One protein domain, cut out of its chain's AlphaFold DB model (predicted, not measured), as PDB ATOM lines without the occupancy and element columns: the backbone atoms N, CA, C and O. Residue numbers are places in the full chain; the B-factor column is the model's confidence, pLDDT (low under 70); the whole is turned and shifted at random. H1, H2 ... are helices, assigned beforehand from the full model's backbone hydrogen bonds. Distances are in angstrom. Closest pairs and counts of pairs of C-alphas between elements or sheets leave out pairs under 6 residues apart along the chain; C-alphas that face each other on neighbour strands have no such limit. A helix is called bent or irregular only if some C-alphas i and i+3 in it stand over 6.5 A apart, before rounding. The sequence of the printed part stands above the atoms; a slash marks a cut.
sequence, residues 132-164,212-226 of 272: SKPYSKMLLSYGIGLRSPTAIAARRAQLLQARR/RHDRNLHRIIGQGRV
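Overview. This is residues 132 to 164 and 212 to 226 of the 272 residues of the protein "SAP30_Sin3_bdg domain-containing protein" of Rasamsonia emersonii CBS 393.64 (UniProt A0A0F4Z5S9). What is the shape of this model? The longest helix, H3, makes one end of a loose, flat chain of three helices set end to end, H1, H2 and H3, and the far part of H3, residues 156 to 164, sticks out free. Across a cut, the short helix H4 and the unnamed tail of residues 218 to 226 make a second strip that runs back toward H1, and no helix touches another. What is it made of? The 48 printed residues, with four named helices in the order H1, H2, H3, H4 and no named strand, are all helix by class. The whole is loose, with a radius of gyration of the C-alphas of 12.8 A and spans of 43 by 23 by 11 A.

Along the chain. Where is the longest helix? H3 is residues 149 to 164, 22.4 A from first to last C-alpha, from C-alpha 149 at (-55.871, -37.800, -41.997) to C-alpha 164 at (-50.894, -52.955, -57.750). What comes before it? H2 is residues 144 to 147, 6.0 A long, and H1 is residues 134 to 141, 10.6 A long, beginning at C-alpha 134 at (-36.336, -26.364, -27.925). H2 is neither bent nor irregular, but only just: C-alphas 144 and 147 are 6.0 A apart. What comes after the cut? H4 is residues 212 to 217, 9.4 A long, ending at C-alpha 217 at (-41.575, -41.074, -46.303).

Arrangement. What is near H3? H2 and H3 are close but not clearly touching, with 2 pairs of C-alphas within 8 A; the closest are those of Gly 145 and Ala 151, 6.7 A apart. How do the other helices stand? H1 and H2 meet only through their link. H1 and H3, H1 and H4, H2 and H4, and H3 and H4 are apart. What do the backbone N and O atoms show? In H1 and H3 every O i to N i+4 pair is within hydrogen-bond range, and H2 is too short for such a pair. In H4 0 of 2 such pairs are within range, beside 2 of 3 O i to N i+3 pairs.

Size, cuts and confidence. How large is it? The two C-alphas farthest apart, those of Lys 133 and Arg 164, are 42.7 A apart, while the first and last printed C-alphas, of Ser 132 and Val 226, are 10.0 A apart. Where is the cut, and how are the helices linked? Residues 165 to 211 are not printed, and C-alphas 164 and 212 are 19.1 A apart across the cut, over which the link from H3 to H4 runs. The links from H1 to H2 and from H2 to H3 are tight. Where is confidence low? The mean pLDDT of the printed part is 75.5, and residue 143 and residues 212 to 224 are under 70.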
ATOM      1  N   SER A 132     -36.060 -23.875 -34.349       86.88
ATOM      2  CA  SER A 132     -36.059 -22.501 -33.820       86.88
ATOM      3  C   SER A 132     -36.055 -22.467 -32.290       86.88
ATOM      4  O   SER A 132     -35.265 -21.752 -31.682       86.88
ATOM      5  N   LYS A 133     -36.919 -23.281 -31.674       87.75
ATOM      6  CA  LYS A 133     -37.104 -23.357 -30.223       87.75
ATOM      7  C   LYS A 133     -36.936 -24.802 -29.738       87.75
ATOM      8  O   LYS A 133     -37.304 -25.726 -30.474       87.75
ATOM      9  N   PRO A 134     -36.461 -25.021 -28.498       84.56
ATOM     10  CA  PRO A 134     -36.336 -26.364 -27.925       84.56
ATOM     11  C   PRO A 134     -37.698 -27.059 -27.793       84.56
ATOM     12  O   PRO A 134     -37.820 -28.240 -28.100       84.56
ATOM     13  N   TYR A 135     -38.751 -26.311 -27.453       87.69
ATOM     14  CA  TYR A 135     -40.113 -26.843 -27.408       87.69
ATOM     15  C   TYR A 135     -40.602 -27.331 -28.781       87.69
ATOM     16  O   TYR A 135     -41.237 -28.374 -28.891       87.69
ATOM     17  N   SER A 136     -40.244 -26.631 -29.863       85.88
ATOM     18  CA  SER A 136     -40.593 -27.066 -31.220       85.88
ATOM     19  C   SER A 136     -39.892 -28.365 -31.606       85.88
ATOM     20  O   SER A 136     -40.491 -29.171 -32.309       85.88
ATOM     21  N   LYS A 137     -38.653 -28.593 -31.134       85.44
ATOM     22  CA  LYS A 137     -37.972 -29.888 -31.290       85.44
ATOM     23  C   LYS A 137     -38.801 -30.990 -30.648       85.44
ATOM     24  O   LYS A 137     -39.075 -31.980 -31.307       85.44
ATOM     25  N   MET A 138     -39.219 -30.784 -29.401       84.62
ATOM     26  CA  MET A 138     -40.057 -31.724 -28.664       84.62
ATOM     27  C   MET A 138     -41.351 -32.006 -29.447       84.62
ATOM     28  O   MET A 138     -41.526 -33.118 -29.937       84.62
ATOM     29  N   LEU A 139     -42.165 -30.984 -29.721       81.25
ATOM     30  CA  LEU A 139     -43.454 -31.125 -30.408       81.25
ATOM     31  C   LEU A 139     -43.359 -31.803 -31.789       81.25
ATOM     32  O   LEU A 139     -44.153 -32.687 -32.107       81.25
ATOM     33  N   LEU A 140     -42.399 -31.392 -32.620       76.69
ATOM     34  CA  LEU A 140     -42.275 -31.881 -33.998       76.69
ATOM     35  C   LEU A 140     -41.549 -33.232 -34.084       76.69
ATOM     36  O   LEU A 140     -41.767 -33.974 -35.043       76.69
ATOM     37  N   SER A 141     -40.731 -33.584 -33.085       76.06
ATOM     38  CA  SER A 141     -40.093 -34.905 -33.012       76.06
ATOM     39  C   SER A 141     -41.103 -36.032 -32.802       76.06
ATOM     40  O   SER A 141     -40.908 -37.118 -33.338       76.06
ATOM     41  N   TYR A 142     -42.229 -35.756 -32.135       73.69
ATOM     42  CA  TYR A 142     -43.288 -36.739 -31.885       73.69
ATOM     43  C   TYR A 142     -44.114 -37.115 -33.125       73.69
ATOM     44  O   TYR A 142     -44.984 -37.977 -33.043       73.69
ATOM     45  N   GLY A 143     -43.854 -36.499 -34.286       68.75
ATOM     46  CA  GLY A 143     -44.445 -36.949 -35.545       68.75
ATOM     47  C   GLY A 143     -45.947 -36.683 -35.649       68.75
ATOM     48  O   GLY A 143     -46.666 -37.480 -36.244       68.75
ATOM     49  N   ILE A 144     -46.432 -35.554 -35.116       72.31
ATOM     50  CA  ILE A 144     -47.849 -35.138 -35.185       72.31
ATOM     51  C   ILE A 144     -48.452 -35.225 -36.603       72.31
ATOM     52  O   ILE A 144     -49.630 -35.533 -36.767       72.31
ATOM     53  N   GLY A 145     -47.637 -35.033 -37.643       73.44
ATOM     54  CA  GLY A 145     -48.057 -35.162 -39.037       73.44
ATOM     55  C   GLY A 145     -48.317 -36.604 -39.490       73.44
ATOM     56  O   GLY A 145     -49.102 -36.785 -40.413       73.44
ATOM     57  N   LEU A 146     -47.735 -37.622 -38.842       70.06
ATOM     58  CA  LEU A 146     -47.842 -39.043 -39.226       70.06
ATOM     59  C   LEU A 146     -49.210 -39.655 -38.902       70.06
ATOM     60  O   LEU A 146     -49.591 -40.663 -39.496       70.06
ATOM     61  N   ARG A 147     -49.949 -39.058 -37.959       73.88
ATOM     62  CA  ARG A 147     -51.318 -39.462 -37.594       73.88
ATOM     63  C   ARG A 147     -52.387 -38.562 -38.214       73.88
ATOM     64  O   ARG A 147     -53.569 -38.765 -37.956       73.88
ATOM     65  N   SER A 148     -51.988 -37.576 -39.020       80.19
ATOM     66  CA  SER A 148     -52.949 -36.722 -39.714       80.19
ATOM     67  C   SER A 148     -53.780 -37.541 -40.714       80.19
ATOM     68  O   SER A 148     -53.257 -38.496 -41.302       80.19
ATOM     69  N   PRO A 149     -55.050 -37.167 -40.964       84.44
ATOM     70  CA  PRO A 149     -55.871 -37.800 -41.997       84.44
ATOM     71  C   PRO A 149     -55.156 -37.888 -43.354       84.44
ATOM     72  O   PRO A 149     -55.218 -38.921 -44.016       84.44
ATOM     73  N   THR A 150     -54.395 -36.852 -43.722       83.75
ATOM     74  CA  THR A 150     -53.587 -36.798 -44.949       83.75
ATOM     75  C   THR A 150     -52.468 -37.838 -44.968       83.75
ATOM     76  O   THR A 150     -52.303 -38.534 -45.967       83.75
ATOM     77  N   ALA A 151     -51.714 -37.998 -43.876       82.81
ATOM     78  CA  ALA A 151     -50.657 -39.009 -43.805       82.81
ATOM     79  C   ALA A 151     -51.218 -40.437 -43.818       82.81
ATOM     80  O   ALA A 151     -50.645 -41.321 -44.455       82.81
ATOM     81  N   ILE A 152     -52.367 -40.660 -43.175       83.94
ATOM     82  CA  ILE A 152     -53.069 -41.950 -43.213       83.94
ATOM     83  C   ILE A 152     -53.564 -42.248 -44.635       83.94
ATOM     84  O   ILE A 152     -53.388 -43.366 -45.120       83.94
ATOM     85  N   ALA A 153     -54.147 -41.261 -45.322       86.69
ATOM     86  CA  ALA A 153     -54.583 -41.398 -46.710       86.69
ATOM     87  C   ALA A 153     -53.402 -41.684 -47.652       86.69
ATOM     88  O   ALA A 153     -53.484 -42.606 -48.461       86.69
ATOM     89  N   ALA A 154     -52.283 -40.970 -47.493       86.00
ATOM     90  CA  ALA A 154     -51.063 -41.193 -48.266       86.00
ATOM     91  C   ALA A 154     -50.496 -42.604 -48.046       86.00
ATOM     92  O   ALA A 154     -50.226 -43.310 -49.017       86.00
ATOM     93  N   ARG A 155     -50.410 -43.069 -46.790       86.50
ATOM     94  CA  ARG A 155     -49.971 -44.436 -46.463       86.50
ATOM     95  C   ARG A 155     -50.886 -45.492 -47.087       86.50
ATOM     96  O   ARG A 155     -50.410 -46.475 -47.646       86.50
ATOM     97  N   ARG A 156     -52.209 -45.294 -47.023       90.00
ATOM     98  CA  ARG A 156     -53.185 -46.196 -47.664       90.00
ATOM     99  C   ARG A 156     -53.017 -46.217 -49.183       90.00
ATOM    100  O   ARG A 156     -53.019 -47.294 -49.769       90.00
ATOM    101  N   ALA A 157     -52.839 -45.056 -49.810       88.69
ATOM    102  CA  ALA A 157     -52.607 -44.957 -51.248       88.69
ATOM    103  C   ALA A 157     -51.320 -45.684 -51.670       88.69
ATOM    104  O   ALA A 157     -51.331 -46.401 -52.667       88.69
ATOM    105  N   GLN A 158     -50.248 -45.579 -50.884       87.56
ATOM    106  CA  GLN A 158     -48.990 -46.290 -51.133       87.56
ATOM    107  C   GLN A 158     -49.136 -47.802 -51.002       87.56
ATOM    108  O   GLN A 158     -48.682 -48.526 -51.878       87.56
ATOM    109  N   LEU A 159     -49.825 -48.292 -49.967       89.50
ATOM    110  CA  LEU A 159     -50.117 -49.724 -49.830       89.50
ATOM    111  C   LEU A 159     -50.938 -50.253 -51.016       89.50
ATOM    112  O   LEU A 159     -50.684 -51.351 -51.508       89.50
ATOM    113  N   LEU A 160     -51.894 -49.465 -51.518       88.19
ATOM    114  CA  LEU A 160     -52.649 -49.807 -52.727       88.19
ATOM    115  C   LEU A 160     -51.762 -49.811 -53.980       88.19
ATOM    116  O   LEU A 160     -51.912 -50.696 -54.819       88.19
ATOM    117  N   GLN A 161     -50.839 -48.857 -54.114       85.31
ATOM    118  CA  GLN A 161     -49.874 -48.810 -55.216       85.31
ATOM    119  C   GLN A 161     -48.890 -49.986 -55.166       85.31
ATOM    120  O   GLN A 161     -48.692 -50.638 -56.186       85.31
ATOM    121  N   ALA A 162     -48.352 -50.321 -53.991       85.06
ATOM    122  CA  ALA A 162     -47.485 -51.482 -53.790       85.06
ATOM    123  C   ALA A 162     -48.210 -52.788 -54.146       85.06
ATOM    124  O   ALA A 162     -47.681 -53.620 -54.880       85.06
ATOM    125  N   ARG A 163     -49.475 -52.927 -53.727       82.81
ATOM    126  CA  ARG A 163     -50.315 -54.072 -54.101       82.81
ATOM    127  C   ARG A 163     -50.565 -54.149 -55.610       82.81
ATOM    128  O   ARG A 163     -50.583 -55.241 -56.168       82.81
ATOM    129  N   ARG A 164     -50.755 -53.009 -56.284       78.88
ATOM    130  CA  ARG A 164     -50.894 -52.955 -57.750       78.88
ATOM    131  C   ARG A 164     -49.596 -53.337 -58.462       78.88
ATOM    132  O   ARG A 164     -49.666 -54.060 -59.445       78.88
ATOM    133  N   ARG A 212     -36.075 -49.256 -46.607       50.19
ATOM    134  CA  ARG A 212     -35.556 -48.182 -47.474       50.19
ATOM    135  C   ARG A 212     -36.627 -47.192 -47.947       50.19
ATOM    136  O   ARG A 212     -36.349 -45.992 -48.034       50.19
ATOM    137  N   HIS A 213     -37.839 -47.665 -48.241       51.22
ATOM    138  CA  HIS A 213     -38.951 -46.801 -48.661       51.22
ATOM    139  C   HIS A 213     -39.625 -46.090 -47.482       51.22
ATOM    140  O   HIS A 213     -40.071 -44.949 -47.636       51.22
ATOM    141  N   ASP A 214     -39.628 -46.701 -46.295       53.28
ATOM    142  CA  ASP A 214     -40.222 -46.106 -45.098       53.28
ATOM    143  C   ASP A 214     -39.389 -44.902 -44.607       53.28
ATOM    144  O   ASP A 214     -39.918 -43.818 -44.353       53.28
ATOM    145  N   ARG A 215     -38.050 -44.981 -44.632       57.41
ATOM    146  CA  ARG A 215     -37.176 -43.851 -44.229       57.41
ATOM    147  C   ARG A 215     -37.371 -42.588 -45.076       57.41
ATOM    148  O   ARG A 215     -37.231 -41.479 -44.557       57.41
ATOM    149  N   ASN A 216     -37.689 -42.734 -46.364       53.75
ATOM    150  CA  ASN A 216     -37.873 -41.599 -47.275       53.75
ATOM    151  C   ASN A 216     -39.210 -40.871 -47.025       53.75
ATOM    152  O   ASN A 216     -39.309 -39.656 -47.191       53.75
ATOM    153  N   LEU A 217     -40.226 -41.594 -46.544       56.16
ATOM    154  CA  LEU A 217     -41.575 -41.074 -46.303       56.16
ATOM    155  C   LEU A 217     -41.796 -40.549 -44.880       56.16
ATOM    156  O   LEU A 217     -42.650 -39.686 -44.670       56.16
ATOM    157  N   HIS A 218     -41.005 -40.998 -43.902       53.41
ATOM    158  CA  HIS A 218     -41.082 -40.505 -42.517       53.41
ATOM    159  C   HIS A 218     -40.434 -39.131 -42.331       53.41
ATOM    160  O   HIS A 218     -40.570 -38.508 -41.278       53.41
ATOM    161  N   ARG A 219     -39.792 -38.587 -43.369       57.69
ATOM    162  CA  ARG A 219     -39.223 -37.237 -43.354       57.69
ATOM    163  C   ARG A 219     -40.308 -36.166 -43.535       57.69
ATOM    164  O   ARG A 219     -40.239 -35.331 -44.431       57.69
ATOM    165  N   ILE A 220     -41.302 -36.136 -42.649       57.69
ATOM    166  CA  ILE A 220     -42.179 -34.966 -42.509       57.69
ATOM    167  C   ILE A 220     -41.317 -33.760 -42.105       57.69
ATOM    168  O   ILE A 220     -40.301 -33.912 -41.421       57.69
ATOM    169  N   ILE A 221     -41.713 -32.560 -42.544       57.06
ATOM    170  CA  ILE A 221     -41.089 -31.253 -42.275       57.06
ATOM    171  C   ILE A 221     -40.823 -31.096 -40.763       57.06
ATOM    172  O   ILE A 221     -41.676 -30.654 -40.003       57.06
ATOM    173  N   GLY A 222     -39.636 -31.509 -40.308       57.47
ATOM    174  CA  GLY A 222     -39.297 -31.586 -38.882       57.47
ATOM    175  C   GLY A 222     -38.438 -32.795 -38.524       57.47
ATOM    176  O   GLY A 222     -37.414 -32.628 -37.881       57.47
ATOM    177  N   GLN A 223     -38.753 -33.986 -39.030       60.50
ATOM    178  CA  GLN A 223     -38.105 -35.249 -38.630       60.50
ATOM    179  C   GLN A 223     -36.611 -35.324 -38.988       60.50
ATOM    180  O   GLN A 223     -35.845 -36.011 -38.325       60.50
ATOM    181  N   GLY A 224     -36.173 -34.562 -39.993       68.00
ATOM    182  CA  GLY A 224     -34.756 -34.422 -40.329       68.00
ATOM    183  C   GLY A 224     -34.047 -33.250 -39.651       68.00
ATOM    184  O   GLY A 224     -32.909 -32.998 -40.009       68.00
ATOM    185  N   ARG A 225     -34.691 -32.473 -38.769       84.06
ATOM    186  CA  ARG A 225     -34.097 -31.276 -38.142       84.06
ATOM    187  C   ARG A 225     -33.334 -31.626 -36.864       84.06
ATOM    188  O   ARG A 225     -33.734 -32.511 -36.114       84.06
ATOM    189  N   VAL A 226     -32.258 -30.891 -36.588       87.69
ATOM    190  CA  VAL A 226     -31.363 -31.133 -35.436       87.69
ATOM    191  C   VAL A 226     -31.546 -30.113 -34.311       87.69
ATOM    192  O   VAL A 226     -32.217 -29.091 -34.463       87.69
TER     193      VAL A 226